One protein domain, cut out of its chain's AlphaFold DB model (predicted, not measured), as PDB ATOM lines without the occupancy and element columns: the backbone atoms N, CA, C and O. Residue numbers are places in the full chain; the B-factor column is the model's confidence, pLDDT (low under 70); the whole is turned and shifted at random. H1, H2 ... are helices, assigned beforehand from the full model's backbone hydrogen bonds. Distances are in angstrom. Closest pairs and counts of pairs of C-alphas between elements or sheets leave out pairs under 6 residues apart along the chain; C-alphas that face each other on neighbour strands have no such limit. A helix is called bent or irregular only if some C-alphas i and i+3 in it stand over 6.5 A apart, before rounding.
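What this domain is: This is residues 651 to 757 of the 1157 residues of an uncharacterized protein of Dictyobacter vulcani (UniProt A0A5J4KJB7). An elongated, all-helix model has a helical hairpin of H1 and H2 at one end and a body of H3 to H6 at the other, with the later part of H2 crossing H4. In the body, H4 and H6 pack side by side and run the same way, H5 runs the opposite way without touching either of them, the three making a loose triangle, and the short H3 is set across the last residues of H5. The printed part has 107 residues with six named helices, H1 to H6 in chain order, and no named strand; the class is all helix, with 74 residues in the named helices. The whole is compact by its radius of gyration of the C-alphas, 13.6 A, and spans 44 by 25 by 24 A.

Where its parts are: The printed part begins at Asp 651, and residues 651 to 659 come before the first named helix. H1 is residues 660 to 669, beginning at C-alpha 660 (33.532, 10.079, -13.472) and measuring 14.3 A from first to last C-alpha. H2, residues 675 to 689, is the longest helix by residues and measures 21.3 A. H3 is residues 696 to 703, 10.4 A long. H4, residues 706 to 718, measures 18.3 A, with C-alpha 706 at (25.696, -10.204, -28.555). H5 is residues 725 to 738 and 20.5 A long; it is only just irregular, C-alphas 734 and 737 being 6.9 A apart. H6, residues 742 to 755, is 20.3 A long and ends at C-alpha 755 (28.856, 2.307, -35.976); it too is only just irregular, with C-alphas 751 and 754 being 6.6 A apart.

How they stand to each other: H1 and H2 form a helical hairpin, two helices that follow each other and touch, at a steep tilt of 42 degrees, opposite ways. Their closest C-alphas, those of Phe 668 and Arg 678, are 4.4 A apart. With residues 683 to 687 alone, H2 touches H4 at a steep tilt of 67 degrees, opposite ways; the closest C-alphas, those of Asn 683 and Ala 715, are 4.7 A apart. H4 touches H6 at a shallow tilt of 21 degrees, the same way, with the C-alphas of Ala 713 and Ile 752 closest at 5.5 A. H3 touches residues 734 to 738 of H5, about perpendicular at 79 degrees, and the closest C-alphas, those of Arg 700 and Ala 738, are 4.7 A apart. H3 and H4 only just touch, with 3 pairs of C-alphas within 8 A, and touch only at the corner by their link; the closest are those of Leu 702 and Lys 708, 5.8 A apart. H3 and H6 also only just touch, with 3 pairs within 8 A, the C-alphas of Val 703 and Asp 744 being closest at 5.9 A. H2 and H5 are near each other, and so are H5 and H6. H1 is apart from H3, H4, H5 and H6. Every O i to N i+4 pair is within hydrogen-bond range in H1, H2, H3 and H4, against 7 of 10 in H5 and 8 of 10 in H6.

The domain as a whole: The two C-alphas farthest apart are those of Gln 672, between H1 and H2, and Glu 742, the first residue of H6, 43.6 A. The first and last printed C-alphas, those of Asp 651 and Leu 757, are 17.1 A apart. The printed part has no cut. The links H1 to H2, H3 to H4 and H5 to H6 are tight; H2 to H3 and H4 to H5 are short; no link is long. The mean pLDDT of the printed part is 89.2, and no printed residue is under 70.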
ATOM      1  N   ASP A 651      33.795  13.752 -22.418       84.88
ATOM      2  CA  ASP A 651      34.636  13.206 -23.472       84.88
ATOM      3  C   ASP A 651      35.496  12.034 -22.959       84.88
ATOM      4  O   ASP A 651      35.487  11.665 -21.782       84.88
ATOM      5  N   ILE A 652      36.280  11.441 -23.859       82.19
ATOM      6  CA  ILE A 652      37.131  10.271 -23.581       82.19
ATOM      7  C   ILE A 652      38.239  10.566 -22.553       82.19
ATOM      8  O   ILE A 652      38.753   9.632 -21.931       82.19
ATOM      9  N   SER A 653      38.621  11.833 -22.363       81.56
ATOM     10  CA  SER A 653      39.581  12.240 -21.335       81.56
ATOM     11  C   SER A 653      38.919  12.285 -19.955       81.56
ATOM     12  O   SER A 653      39.438  11.677 -19.016       81.56
ATOM     13  N   ILE A 654      37.721  12.874 -19.849       84.00
ATOM     14  CA  ILE A 654      36.969  12.960 -18.591       84.00
ATOM     15  C   ILE A 654      36.463  11.579 -18.152       84.00
ATOM     16  O   ILE A 654      36.562  11.247 -16.972       84.00
ATOM     17  N   LEU A 655      36.018  10.712 -19.071       85.88
ATOM     18  CA  LEU A 655      35.588   9.338 -18.747       85.88
ATOM     19  C   LEU A 655      36.665   8.504 -18.033       85.88
ATOM     20  O   LEU A 655      36.334   7.608 -17.251       85.88
ATOM     21  N   LYS A 656      37.949   8.789 -18.282       82.56
ATOM     22  CA  LYS A 656      39.084   8.086 -17.661       82.56
ATOM     23  C   LYS A 656      39.415   8.581 -16.251       82.56
ATOM     24  O   LYS A 656      40.174   7.908 -15.556       82.56
ATOM     25  N   ALA A 657      38.861   9.710 -15.810       83.50
ATOM     26  CA  ALA A 657      39.094  10.222 -14.465       83.50
ATOM     27  C   ALA A 657      38.453   9.337 -13.379       83.50
ATOM     28  O   ALA A 657      37.494   8.591 -13.619       83.50
ATOM     29  N   ALA A 658      39.010   9.416 -12.167       75.75
ATOM     30  CA  ALA A 658      38.652   8.535 -11.056       75.75
ATOM     31  C   ALA A 658      37.215   8.756 -10.543       75.75
ATOM     32  O   ALA A 658      36.542   7.775 -10.235       75.75
ATOM     33  N   GLY A 659      36.725  10.004 -10.509       81.00
ATOM     34  CA  GLY A 659      35.359  10.323 -10.071       81.00
ATOM     35  C   GLY A 659      34.271   9.997 -11.098       81.00
ATOM     36  O   GLY A 659      33.197   9.534 -10.724       81.00
ATOM     37  N   THR A 660      34.547  10.144 -12.399       86.12
ATOM     38  CA  THR A 660      33.532  10.079 -13.472       86.12
ATOM     39  C   THR A 660      32.717   8.791 -13.502       86.12
ATOM     40  O   THR A 660      31.530   8.831 -13.806       86.12
ATOM     41  N   GLY A 661      33.325   7.647 -13.177       86.25
ATOM     42  CA  GLY A 661      32.585   6.384 -13.090       86.25
ATOM     43  C   GLY A 661      31.499   6.421 -12.022       86.25
ATOM     44  O   GLY A 661      30.365   6.060 -12.297       86.25
ATOM     45  N   ALA A 662      31.841   6.930 -10.839       85.88
ATOM     46  CA  ALA A 662      30.919   7.016  -9.718       85.88
ATOM     47  C   ALA A 662      29.802   8.046  -9.973       85.88
ATOM     48  O   ALA A 662      28.656   7.758  -9.653       85.88
ATOM     49  N   VAL A 663      30.093   9.177 -10.642       88.69
ATOM     50  CA  VAL A 663      29.051  10.124 -11.105       88.69
ATOM     51  C   VAL A 663      28.027   9.405 -11.982       88.69
ATOM     52  O   VAL A 663      26.826   9.478 -11.735       88.69
ATOM     53  N   LEU A 664      28.507   8.703 -13.015       91.50
ATOM     54  CA  LEU A 664      27.654   8.033 -13.993       91.50
ATOM     55  C   LEU A 664      26.843   6.899 -13.361       91.50
ATOM     56  O   LEU A 664      25.648   6.795 -13.627       91.50
ATOM     57  N   ASP A 665      27.465   6.088 -12.504       87.69
ATOM     58  CA  ASP A 665      26.785   5.011 -11.787       87.69
ATOM     59  C   ASP A 665      25.731   5.572 -10.809       87.69
ATOM     60  O   ASP A 665      24.627   5.033 -10.737       87.69
ATOM     61  N   THR A 666      25.998   6.683 -10.111       89.00
ATOM     62  CA  THR A 666      25.008   7.340  -9.236       89.00
ATOM     63  C   THR A 666      23.837   7.922 -10.030       89.00
ATOM     64  O   THR A 666      22.691   7.650  -9.682       89.00
ATOM     65  N   VAL A 667      24.086   8.653 -11.127       90.62
ATOM     66  CA  VAL A 667      23.003   9.171 -11.990       90.62
ATOM     67  C   VAL A 667      22.181   8.025 -12.577       90.62
ATOM     68  O   VAL A 667      20.957   8.079 -12.544       90.62
ATOM     69  N   PHE A 668      22.828   6.967 -13.079       91.69
ATOM     70  CA  PHE A 668      22.154   5.810 -13.673       91.69
ATOM     71  C   PHE A 668      21.230   5.082 -12.683       91.69
ATOM     72  O   PHE A 668      20.114   4.711 -13.052       91.69
ATOM     73  N   ASN A 669      21.681   4.889 -11.439       88.00
ATOM     74  CA  ASN A 669      20.923   4.171 -10.412       88.00
ATOM     75  C   ASN A 669      19.920   5.059  -9.643       88.00
ATOM     76  O   ASN A 669      19.051   4.520  -8.960       88.00
ATOM     77  N   SER A 670      20.004   6.391  -9.741       88.19
ATOM     78  CA  SER A 670      19.086   7.306  -9.050       88.19
ATOM     79  C   SER A 670      17.721   7.379  -9.738       88.19
ATOM     80  O   SER A 670      17.582   7.911 -10.840       88.19
ATOM     81  N   GLU A 671      16.668   6.903  -9.066       87.62
ATOM     82  CA  GLU A 671      15.290   7.038  -9.561       87.62
ATOM     83  C   GLU A 671      14.821   8.500  -9.668       87.62
ATOM     84  O   GLU A 671      13.888   8.778 -10.425       87.62
ATOM     85  N   GLN A 672      15.484   9.413  -8.949       87.69
ATOM     86  CA  GLN A 672      15.154  10.839  -8.873       87.69
ATOM     87  C   GLN A 672      15.709  11.655 -10.055       87.69
ATOM     88  O   GLN A 672      15.180  12.726 -10.341       87.69
ATOM     89  N   CYS A 673      16.704  11.146 -10.792       89.31
ATOM     90  CA  CYS A 673      17.194  11.785 -12.018       89.31
ATOM     91  C   CYS A 673      16.244  11.551 -13.213       89.31
ATOM     92  O   CYS A 673      15.634  10.471 -13.354       89.31
ATOM     93  N   ARG A 674      16.154  12.538 -14.122       89.50
ATOM     94  CA  ARG A 674      15.376  12.453 -15.377       89.50
ATOM     95  C   ARG A 674      15.708  11.158 -16.134       89.50
ATOM     96  O   ARG A 674      16.851  10.704 -16.192       89.50
ATOM     97  N   PHE A 675      14.698  10.553 -16.763       89.88
ATOM     98  CA  PHE A 675      14.866   9.300 -17.517       89.88
ATOM     99  C   PHE A 675      15.928   9.418 -18.629       89.88
ATOM    100  O   PHE A 675      16.737   8.513 -18.817       89.88
ATOM    101  N   GLU A 676      15.967  10.559 -19.320       90.38
ATOM    102  CA  GLU A 676      16.949  10.853 -20.372       90.38
ATOM    103  C   GLU A 676      18.391  10.889 -19.845       90.38
ATOM    104  O   GLU A 676      19.296  10.366 -20.494       90.38
ATOM    105  N   GLU A 677      18.605  11.455 -18.652       91.56
ATOM    106  CA  GLU A 677      19.910  11.496 -17.983       91.56
ATOM    107  C   GLU A 677      20.366  10.089 -17.596       91.56
ATOM    108  O   GLU A 677      21.503   9.717 -17.868       91.56
ATOM    109  N   ARG A 678      19.461   9.267 -17.046       91.94
ATOM    110  CA  ARG A 678      19.736   7.854 -16.742       91.94
ATOM    111  C   ARG A 678      20.134   7.054 -17.978       91.94
ATOM    112  O   ARG A 678      21.077   6.265 -17.917       91.94
ATOM    113  N   VAL A 679      19.450   7.255 -19.107       90.75
ATOM    114  CA  VAL A 679      19.788   6.599 -20.381       90.75
ATOM    115  C   VAL A 679      21.146   7.080 -20.905       90.75
ATOM    116  O   VAL A 679      21.978   6.255 -21.283       90.75
ATOM    117  N   ALA A 680      21.420   8.386 -20.866       90.19
ATOM    118  CA  ALA A 680      22.719   8.930 -21.259       90.19
ATOM    119  C   ALA A 680      23.857   8.422 -20.351       90.19
ATOM    120  O   ALA A 680      24.897   7.993 -20.852       90.19
ATOM    121  N   ALA A 681      23.650   8.387 -19.031       91.50
ATOM    122  CA  ALA A 681      24.613   7.870 -18.065       91.50
ATOM    123  C   ALA A 681      24.895   6.373 -18.277       91.50
ATOM    124  O   ALA A 681      26.056   5.970 -18.323       91.50
ATOM    125  N   LYS A 682      23.856   5.558 -18.520       93.62
ATOM    126  CA  LYS A 682      23.984   4.138 -18.893       93.62
ATOM    127  C   LYS A 682      24.865   3.951 -20.132       93.62
ATOM    128  O   LYS A 682      25.763   3.107 -20.127       93.62
ATOM    129  N   ASN A 683      24.622   4.738 -21.180       92.56
ATOM    130  CA  ASN A 683      25.381   4.674 -22.429       92.56
ATOM    131  C   ASN A 683      26.851   5.056 -22.196       92.56
ATOM    132  O   ASN A 683      27.753   4.315 -22.595       92.56
ATOM    133  N   TRP A 684      27.105   6.136 -21.454       93.88
ATOM    134  CA  TRP A 684      28.457   6.534 -21.064       93.88
ATOM    135  C   TRP A 684      29.157   5.514 -20.148       93.88
ATOM    136  O   TRP A 684      30.363   5.314 -20.300       93.88
ATOM    137  N   CYS A 685      28.445   4.795 -19.272       91.00
ATOM    138  CA  CYS A 685      29.009   3.679 -18.499       91.00
ATOM    139  C   CYS A 685      29.447   2.509 -19.391       91.00
ATOM    140  O   CYS A 685      30.553   1.993 -19.211       91.00
ATOM    141  N   LEU A 686      28.633   2.112 -20.379       91.31
ATOM    142  CA  LEU A 686      28.995   1.069 -21.352       91.31
ATOM    143  C   LEU A 686      30.246   1.460 -22.153       91.31
ATOM    144  O   LEU A 686      31.186   0.675 -22.265       91.31
ATOM    145  N   ILE A 687      30.294   2.704 -22.634       92.88
ATOM    146  CA  ILE A 687      31.457   3.287 -23.315       92.88
ATOM    147  C   ILE A 687      32.688   3.260 -22.398       92.88
ATOM    148  O   ILE A 687      33.751   2.779 -22.802       92.88
ATOM    149  N   ARG A 688      32.556   3.724 -21.147       91.25
ATOM    150  CA  ARG A 688      33.655   3.807 -20.174       91.25
ATOM    151  C   ARG A 688      34.266   2.447 -19.856       91.25
ATOM    152  O   ARG A 688      35.486   2.366 -19.729       91.25
ATOM    153  N   GLN A 689      33.461   1.387 -19.762       88.94
ATOM    154  CA  GLN A 689      33.964   0.025 -19.533       88.94
ATOM    155  C   GLN A 689      34.988  -0.392 -20.603       88.94
ATOM    156  O   GLN A 689      35.985  -1.025 -20.272       88.94
ATOM    157  N   THR A 690      34.819   0.053 -21.852       89.62
ATOM    158  CA  THR A 690      35.757  -0.250 -22.950       89.62
ATOM    159  C   THR A 690      37.014   0.627 -23.003       89.62
ATOM    160  O   THR A 690      37.899   0.392 -23.823       89.62
ATOM    161  N   LEU A 691      37.134   1.625 -22.120       86.62
ATOM    162  CA  LEU A 691      38.320   2.481 -22.003       86.62
ATOM    163  C   LEU A 691      39.332   1.974 -20.957       86.62
ATOM    164  O   LEU A 691      40.436   2.518 -20.861       86.62
ATOM    165  N   LEU A 692      38.969   0.960 -20.161       80.00
ATOM    166  CA  LEU A 692      39.759   0.451 -19.036       80.00
ATOM    167  C   LEU A 692      40.680  -0.703 -19.467       80.00
ATOM    168  O   LEU A 692      40.313  -1.878 -19.435       80.00
ATOM    169  N   ILE A 693      41.909  -0.358 -19.853       72.75
ATOM    170  CA  ILE A 693      42.953  -1.316 -20.253       72.75
ATOM    171  C   ILE A 693      43.258  -2.301 -19.105       72.75
ATOM    172  O   ILE A 693      43.336  -1.910 -17.942       72.75
ATOM    173  N   GLY A 694      43.468  -3.579 -19.442       71.81
ATOM    174  CA  GLY A 694      43.871  -4.634 -18.498       71.81
ATOM    175  C   GLY A 694      42.732  -5.506 -17.953       71.81
ATOM    176  O   GLY A 694      42.990  -6.422 -17.177       71.81
ATOM    177  N   ARG A 695      41.479  -5.275 -18.366       81.50
ATOM    178  CA  ARG A 695      40.308  -6.062 -17.937       81.50
ATOM    179  C   ARG A 695      39.878  -7.125 -18.957       81.50
ATOM    180  O   ARG A 695      38.722  -7.168 -19.376       81.50
ATOM    181  N   GLU A 696      40.791  -8.018 -19.340       84.56
ATOM    182  CA  GLU A 696      40.550  -9.022 -20.398       84.56
ATOM    183  C   GLU A 696      39.297  -9.889 -20.163       84.56
ATOM    184  O   GLU A 696      38.594 -10.231 -21.109       84.56
ATOM    185  N   ALA A 697      38.960 -10.199 -18.905       86.56
ATOM    186  CA  ALA A 697      37.758 -10.964 -18.563       86.56
ATOM    187  C   ALA A 697      36.439 -10.191 -18.786       86.56
ATOM    188  O   ALA A 697      35.412 -10.804 -19.078       86.56
ATOM    189  N   GLU A 698      36.439  -8.861 -18.656       88.88
ATOM    190  CA  GLU A 698      35.271  -8.020 -18.968       88.88
ATOM    191  C   GLU A 698      35.146  -7.811 -20.476       88.88
ATOM    192  O   GLU A 698      34.050  -7.949 -21.020       88.88
ATOM    193  N   ALA A 699      36.274  -7.611 -21.163       90.19
ATOM    194  CA  ALA A 699      36.324  -7.590 -22.618       90.19
ATOM    195  C   ALA A 699      35.823  -8.923 -23.206       90.19
ATOM    196  O   ALA A 699      34.971  -8.911 -24.090       90.19
ATOM    197  N   ARG A 700      36.221 -10.079 -22.647       92.81
ATOM    198  CA  ARG A 700      35.699 -11.398 -23.055       92.81
ATOM    199  C   ARG A 700      34.184 -11.484 -22.884       92.81
ATOM    200  O   ARG A 700      33.496 -11.857 -23.825       92.81
ATOM    201  N   LYS A 701      33.655 -11.078 -21.721       91.25
ATOM    202  CA  LYS A 701      32.204 -11.052 -21.443       91.25
ATOM    203  C   LYS A 701      31.413 -10.112 -22.357       91.25
ATOM    204  O   LYS A 701      30.208 -10.315 -22.493       91.25
ATOM    205  N   LEU A 702      32.042  -9.071 -22.902       92.94
ATOM    206  CA  LEU A 702      31.449  -8.205 -23.919       92.94
ATOM    207  C   LEU A 702      31.412  -8.932 -25.268       92.94
ATOM    208  O   LEU A 702      30.335  -9.106 -25.821       92.94
ATOM    209  N   VAL A 703      32.558  -9.424 -25.750       92.12
ATOM    210  CA  VAL A 703      32.689 -10.096 -27.058       92.12
ATOM    211  C   VAL A 703      31.787 -11.328 -27.186       92.12
ATOM    212  O   VAL A 703      31.147 -11.519 -28.215       92.12
ATOM    213  N   THR A 704      31.674 -12.146 -26.135       92.88
ATOM    214  CA  THR A 704      30.831 -13.354 -26.160       92.88
ATOM    215  C   THR A 704      29.344 -13.078 -25.900       92.88
ATOM    216  O   THR A 704      28.573 -14.027 -25.774       92.88
ATOM    217  N   ASN A 705      28.923 -11.817 -25.738       94.00
ATOM    218  CA  ASN A 705      27.540 -11.450 -25.438       94.00
ATOM    219  C   ASN A 705      27.015 -10.430 -26.459       94.00
ATOM    220  O   ASN A 705      27.190  -9.221 -26.323       94.00
ATOM    221  N   GLU A 706      26.310 -10.952 -27.456       92.44
ATOM    222  CA  GLU A 706      25.696 -10.204 -28.555       92.44
ATOM    223  C   GLU A 706      24.801  -9.048 -28.073       92.44
ATOM    224  O   GLU A 706      24.939  -7.924 -28.547       92.44
ATOM    225  N   GLN A 707      23.967  -9.259 -27.046       92.62
ATOM    226  CA  GLN A 707      23.120  -8.197 -26.482       92.62
ATOM    227  C   GLN A 707      23.942  -7.030 -25.912       92.62
ATOM    228  O   GLN A 707      23.554  -5.870 -26.054       92.62
ATOM    229  N   LYS A 708      25.095  -7.312 -25.288       92.31
ATOM    230  CA  LYS A 708      26.010  -6.271 -24.794       92.31
ATOM    231  C   LYS A 708      26.745  -5.557 -25.922       92.31
ATOM    232  O   LYS A 708      26.950  -4.351 -25.811       92.31
ATOM    233  N   LEU A 709      27.111  -6.261 -26.996       93.00
ATOM    234  CA  LEU A 709      27.667  -5.629 -28.196       93.00
ATOM    235  C   LEU A 709      26.642  -4.686 -28.841       93.00
ATOM    236  O   LEU A 709      27.000  -3.558 -29.164       93.00
ATOM    237  N   HIS A 710      25.373  -5.090 -28.959       92.81
ATOM    238  CA  HIS A 710      24.323  -4.231 -29.523       92.81
ATOM    239  C   HIS A 710      24.055  -3.001 -28.650       92.81
ATOM    240  O   HIS A 710      24.021  -1.890 -29.172       92.81
ATOM    241  N   ALA A 711      23.964  -3.170 -27.327       91.88
ATOM    242  CA  ALA A 711      23.827  -2.044 -26.401       91.88
ATOM    243  C   ALA A 711      25.033  -1.084 -26.458       91.88
ATOM    244  O   ALA A 711      24.870   0.128 -26.328       91.88
ATOM    245  N   LEU A 712      26.248  -1.601 -26.679       94.25
ATOM    246  CA  LEU A 712      27.433  -0.772 -26.891       94.25
ATOM    247  C   LEU A 712      27.402  -0.054 -28.249       94.25
ATOM    248  O   LEU A 712      27.762   1.118 -28.310       94.25
ATOM    249  N   ALA A 713      26.971  -0.716 -29.326       92.44
ATOM    250  CA  ALA A 713      26.837  -0.102 -30.647       92.44
ATOM    251  C   ALA A 713      25.814   1.049 -30.636       92.44
ATOM    252  O   ALA A 713      26.076   2.133 -31.164       92.44
ATOM    253  N   GLU A 714      24.680   0.836 -29.965       92.75
ATOM    254  CA  GLU A 714      23.671   1.861 -29.703       92.75
ATOM    255  C   GLU A 714      24.272   3.027 -28.903       92.75
ATOM    256  O   GLU A 714      24.191   4.171 -29.346       92.75
ATOM    257  N   ALA A 715      24.973   2.753 -27.794       92.81
ATOM    258  CA  ALA A 715      25.637   3.783 -26.992       92.81
ATOM    259  C   ALA A 715      26.674   4.598 -27.795       92.81
ATOM    260  O   ALA A 715      26.660   5.827 -27.739       92.81
ATOM    261  N   ILE A 716      27.531   3.943 -28.590       91.94
ATOM    262  CA  ILE A 716      28.511   4.594 -29.485       91.94
ATOM    263  C   ILE A 716      27.816   5.545 -30.470       91.94
ATOM    264  O   ILE A 716      28.336   6.631 -30.742       91.94
ATOM    265  N   THR A 717      26.654   5.141 -30.990       90.81
ATOM    266  CA  THR A 717      25.858   5.926 -31.944       90.81
ATOM    267  C   THR A 717      25.202   7.126 -31.264       90.81
ATOM    268  O   THR A 717      25.336   8.250 -31.744       90.81
ATOM    269  N   VAL A 718      24.543   6.910 -30.119       89.50
ATOM    270  CA  VAL A 718      23.862   7.961 -29.340       89.50
ATOM    271  C   VAL A 718      24.847   9.019 -28.828       89.50
ATOM    272  O   VAL A 718      24.507  10.197 -28.786       89.50
ATOM    273  N   CYS A 719      26.080   8.629 -28.490       89.25
ATOM    274  CA  CYS A 719      27.128   9.532 -28.004       89.25
ATOM    275  C   CYS A 719      28.053  10.104 -29.112       89.25
ATOM    276  O   CYS A 719      29.098  10.665 -28.784       89.25
ATOM    277  N   ASP A 720      27.721   9.940 -30.406       90.06
ATOM    278  CA  ASP A 720      28.517  10.366 -31.590       90.06
ATOM    279  C   ASP A 720      30.023  10.013 -31.510       90.06
ATOM    280  O   ASP A 720      30.915  10.747 -31.955       90.06
ATOM    281  N   LEU A 721      30.344   8.845 -30.941       88.69
ATOM    282  CA  LEU A 721      31.732   8.386 -30.809       88.69
ATOM    283  C   LEU A 721      32.286   7.759 -32.088       88.69
ATOM    284  O   LEU A 721      33.501   7.577 -32.202       88.69
ATOM    285  N   GLY A 722      31.436   7.491 -33.083       84.62
ATOM    286  CA  GLY A 722      31.835   6.930 -34.377       84.62
ATOM    287  C   GLY A 722      32.925   7.729 -35.108       84.62
ATOM    288  O   GLY A 722      33.591   7.166 -35.968       84.62
ATOM    289  N   LYS A 723      33.146   9.009 -34.755       85.00
ATOM    290  CA  LYS A 723      34.161   9.905 -35.355       85.00
ATOM    291  C   LYS A 723      35.254  10.396 -34.383       85.00
ATOM    292  O   LYS A 723      36.059  11.248 -34.757       85.00
ATOM    293  N   LYS A 724      35.317   9.899 -33.140       88.12
ATOM    294  CA  LYS A 724      36.353  10.263 -32.144       88.12
ATOM    295  C   LYS A 724      37.500   9.239 -32.102       88.12
ATOM    296  O   LYS A 724      37.381   8.227 -31.418       88.12
ATOM    297  N   SER A 725      38.600   9.451 -32.833       86.31
ATOM    298  CA  SER A 725      39.647   8.414 -33.031       86.31
ATOM    299  C   SER A 725      40.237   7.902 -31.716       86.31
ATOM    300  O   SER A 725      40.410   6.702 -31.529       86.31
ATOM    301  N   THR A 726      40.405   8.803 -30.749       86.56
ATOM    302  CA  THR A 726      40.884   8.520 -29.392       86.56
ATOM    303  C   THR A 726      40.002   7.556 -28.584       86.56
ATOM    304  O   THR A 726      40.503   6.944 -27.638       86.56
ATOM    305  N   TYR A 727      38.717   7.391 -28.932       90.75
ATOM    306  CA  TYR A 727      37.868   6.327 -28.379       90.75
ATOM    307  C   TYR A 727      38.253   4.981 -28.987       90.75
ATOM    308  O   TYR A 727      38.513   4.029 -28.259       90.75
ATOM    309  N   TRP A 728      38.340   4.921 -30.314       91.38
ATOM    310  CA  TRP A 728      38.573   3.683 -31.051       91.38
ATOM    311  C   TRP A 728      39.968   3.117 -30.819       91.38
ATOM    312  O   TRP A 728      40.098   1.916 -30.614       91.38
ATOM    313  N   ASP A 729      40.983   3.969 -30.686       89.19
ATOM    314  CA  ASP A 729      42.326   3.547 -30.280       89.19
ATOM    315  C   ASP A 729      42.322   2.841 -28.911       89.19
ATOM    316  O   ASP A 729      43.086   1.899 -28.694       89.19
ATOM    317  N   ALA A 730      41.474   3.281 -27.974       88.56
ATOM    318  CA  ALA A 730      41.325   2.663 -26.656       88.56
ATOM    319  C   ALA A 730      40.430   1.410 -26.703       88.56
ATOM    320  O   ALA A 730      40.807   0.379 -26.149       88.56
ATOM    321  N   PHE A 731      39.311   1.467 -27.430       93.19
ATOM    322  CA  PHE A 731      38.412   0.335 -27.664       93.19
ATOM    323  C   PHE A 731      39.140  -0.836 -28.338       93.19
ATOM    324  O   PHE A 731      39.023  -1.974 -27.889       93.19
ATOM    325  N   PHE A 732      39.959  -0.580 -29.362       93.81
ATOM    326  CA  PHE A 732      40.752  -1.614 -30.027       93.81
ATOM    327  C   PHE A 732      41.792  -2.234 -29.088       93.81
ATOM    328  O   PHE A 732      41.952  -3.455 -29.094       93.81
ATOM    329  N   GLN A 733      42.445  -1.444 -28.227       90.50
ATOM    330  CA  GLN A 733      43.341  -1.971 -27.185       90.50
ATOM    331  C   GLN A 733      42.606  -2.840 -26.155       90.50
ATOM    332  O   GLN A 733      43.177  -3.817 -25.674       90.50
ATOM    333  N   TYR A 734      41.356  -2.507 -25.831       92.06
ATOM    334  CA  TYR A 734      40.514  -3.257 -24.897       92.06
ATOM    335  C   TYR A 734      39.954  -4.556 -25.498       92.06
ATOM    336  O   TYR A 734      39.984  -5.596 -24.845       92.06
ATOM    337  N   ILE A 735      39.458  -4.512 -26.738       93.06
ATOM    338  CA  ILE A 735      38.725  -5.626 -27.359       93.06
ATOM    339  C   ILE A 735      39.652  -6.678 -27.984       93.06
ATOM    340  O   ILE A 735      39.346  -7.867 -27.946       93.06
ATOM    341  N   THR A 736      40.814  -6.265 -28.504       92.12
ATOM    342  CA  THR A 736      41.756  -7.150 -29.214       92.12
ATOM    343  C   THR A 736      42.162  -8.393 -28.404       92.12
ATOM    344  O   THR A 736      42.083  -9.492 -28.956       92.12
ATOM    345  N   PRO A 737      42.556  -8.301 -27.114       89.56
ATOM    346  CA  PRO A 737      42.989  -9.477 -26.350       89.56
ATOM    347  C   PRO A 737      41.863 -10.478 -26.045       89.56
ATOM    348  O   PRO A 737      42.151 -11.626 -25.687       89.56
ATOM    349  N   ALA A 738      40.603 -10.047 -26.162       90.81
ATOM    350  CA  ALA A 738      39.407 -10.819 -25.832       90.81
ATOM    351  C   ALA A 738      38.831 -11.629 -27.003       90.81
ATOM    352  O   ALA A 738      38.006 -12.514 -26.763       90.81
ATOM    353  N   ILE A 739      39.275 -11.347 -28.229       93.25
ATOM    354  CA  ILE A 739      38.960 -12.112 -29.438       93.25
ATOM    355  C   ILE A 739      39.847 -13.366 -29.437       93.25
ATOM    356  O   ILE A 739      41.076 -13.275 -29.364       93.25
ATOM    357  N   GLN A 740      39.223 -14.542 -29.433       91.06
ATOM    358  CA  GLN A 740      39.881 -15.845 -29.298       91.06
ATOM    359  C   GLN A 740      39.558 -16.789 -30.460       91.06
ATOM    360  O   GLN A 740      40.391 -17.636 -30.776       91.06
ATOM    361  N   ASP A 741      38.391 -16.627 -31.080       92.81
ATOM    362  CA  ASP A 741      37.864 -17.456 -32.163       92.81
ATOM    363  C   ASP A 741      37.274 -16.598 -33.309       92.81
ATOM    364  O   ASP A 741      37.320 -15.366 -33.281       92.81
ATOM    365  N   GLU A 742      36.795 -17.245 -34.376       90.50
ATOM    366  CA  GLU A 742      36.212 -16.557 -35.539       90.50
ATOM    367  C   GLU A 742      34.822 -15.975 -35.237       90.50
ATOM    368  O   GLU A 742      34.514 -14.874 -35.700       90.50
ATOM    369  N   ASP A 743      34.017 -16.647 -34.404       92.50
ATOM    370  CA  ASP A 743      32.670 -16.200 -34.017       92.50
ATOM    371  C   ASP A 743      32.723 -14.877 -33.235       92.50
ATOM    372  O   ASP A 743      31.883 -13.994 -33.411       92.50
ATOM    373  N   ASP A 744      33.735 -14.697 -32.385       93.50
ATOM    374  CA  ASP A 744      34.055 -13.423 -31.739       93.50
ATOM    375  C   ASP A 744      34.257 -12.282 -32.733       93.50
ATOM    376  O   ASP A 744      33.647 -11.216 -32.605       93.50
ATOM    377  N   LEU A 745      35.144 -12.499 -33.711       93.31
ATOM    378  CA  LEU A 745      35.495 -11.493 -34.702       93.31
ATOM    379  C   LEU A 745      34.282 -11.178 -35.581       93.31
ATOM    380  O   LEU A 745      34.012 -10.011 -35.854       93.31
ATOM    381  N   HIS A 746      33.524 -12.206 -35.959       91.62
ATOM    382  CA  HIS A 746      32.288 -12.083 -36.715       91.62
ATOM    383  C   HIS A 746      31.256 -11.222 -35.971       91.62
ATOM    384  O   HIS A 746      30.817 -10.212 -36.518       91.62
ATOM    385  N   ARG A 747      30.950 -11.533 -34.701       93.94
ATOM    386  CA  ARG A 747      30.017 -10.749 -33.862       93.94
ATOM    387  C   ARG A 747      30.431  -9.283 -33.733       93.94
ATOM    388  O   ARG A 747      29.607  -8.388 -33.900       93.94
ATOM    389  N   ILE A 748      31.710  -9.009 -33.469       93.12
ATOM    390  CA  ILE A 748      32.206  -7.625 -33.379       93.12
ATOM    391  C   ILE A 748      32.049  -6.907 -34.719       93.12
ATOM    392  O   ILE A 748      31.675  -5.736 -34.741       93.12
ATOM    393  N   LEU A 749      32.326  -7.579 -35.833       90.56
ATOM    394  CA  LEU A 749      32.189  -6.969 -37.146       90.56
ATOM    395  C   LEU A 749      30.729  -6.681 -37.483       90.56
ATOM    396  O   LEU A 749      30.445  -5.558 -37.878       90.56
ATOM    397  N   GLU A 750      29.808  -7.626 -37.299       91.25
ATOM    398  CA  GLU A 750      28.394  -7.401 -37.630       91.25
ATOM    399  C   GLU A 750      27.734  -6.351 -36.721       91.25
ATOM    400  O   GLU A 750      26.937  -5.547 -37.204       91.25
ATOM    401  N   THR A 751      28.107  -6.281 -35.437       92.19
ATOM    402  CA  THR A 751      27.481  -5.354 -34.482       92.19
ATOM    403  C   THR A 751      28.202  -4.004 -34.338       92.19
ATOM    404  O   THR A 751      27.547  -2.965 -34.279       92.19
ATOM    405  N   ILE A 752      29.539  -3.981 -34.254       93.81
ATOM    406  CA  ILE A 752      30.323  -2.775 -33.911       93.81
ATOM    407  C   ILE A 752      30.894  -2.070 -35.150       93.81
ATOM    408  O   ILE A 752      31.012  -0.844 -35.146       93.81
ATOM    409  N   ALA A 753      31.237  -2.788 -36.226       89.50
ATOM    410  CA  ALA A 753      31.785  -2.125 -37.413       89.50
ATOM    411  C   ALA A 753      30.815  -1.108 -38.059       89.50
ATOM    412  O   ALA A 753      31.290  -0.026 -38.403       89.50
ATOM    413  N   PRO A 754      29.485  -1.350 -38.162       90.75
ATOM    414  CA  PRO A 754      28.541  -0.389 -38.744       90.75
ATOM    415  C   PRO A 754      28.474   0.974 -38.041       90.75
ATOM    416  O   PRO A 754      28.076   1.952 -38.669       90.75
ATOM    417  N   VAL A 755      28.863   1.056 -36.762       89.12
ATOM    418  CA  VAL A 755      28.856   2.307 -35.976       89.12
ATOM    419  C   VAL A 755      30.223   3.011 -35.945       89.12
ATOM    420  O   VAL A 755      30.374   4.072 -35.336       89.12
ATOM    421  N   CYS A 756      31.229   2.447 -36.619       84.50
ATOM    422  CA  CYS A 756      32.541   3.054 -36.812       84.50
ATOM    423  C   CYS A 756      32.526   3.940 -38.073       84.50
ATOM    424  O   CYS A 756      32.320   3.448 -39.180       84.50
ATOM    425  N   LEU A 757      32.735   5.253 -37.919       73.19
ATOM    426  CA  LEU A 757      32.556   6.255 -38.985       73.19
ATOM    427  C   LEU A 757      33.862   6.948 -39.428       73.19
ATOM    428  O   LEU A 757      33.805   7.955 -40.140       73.19
TER     429      LEU A 757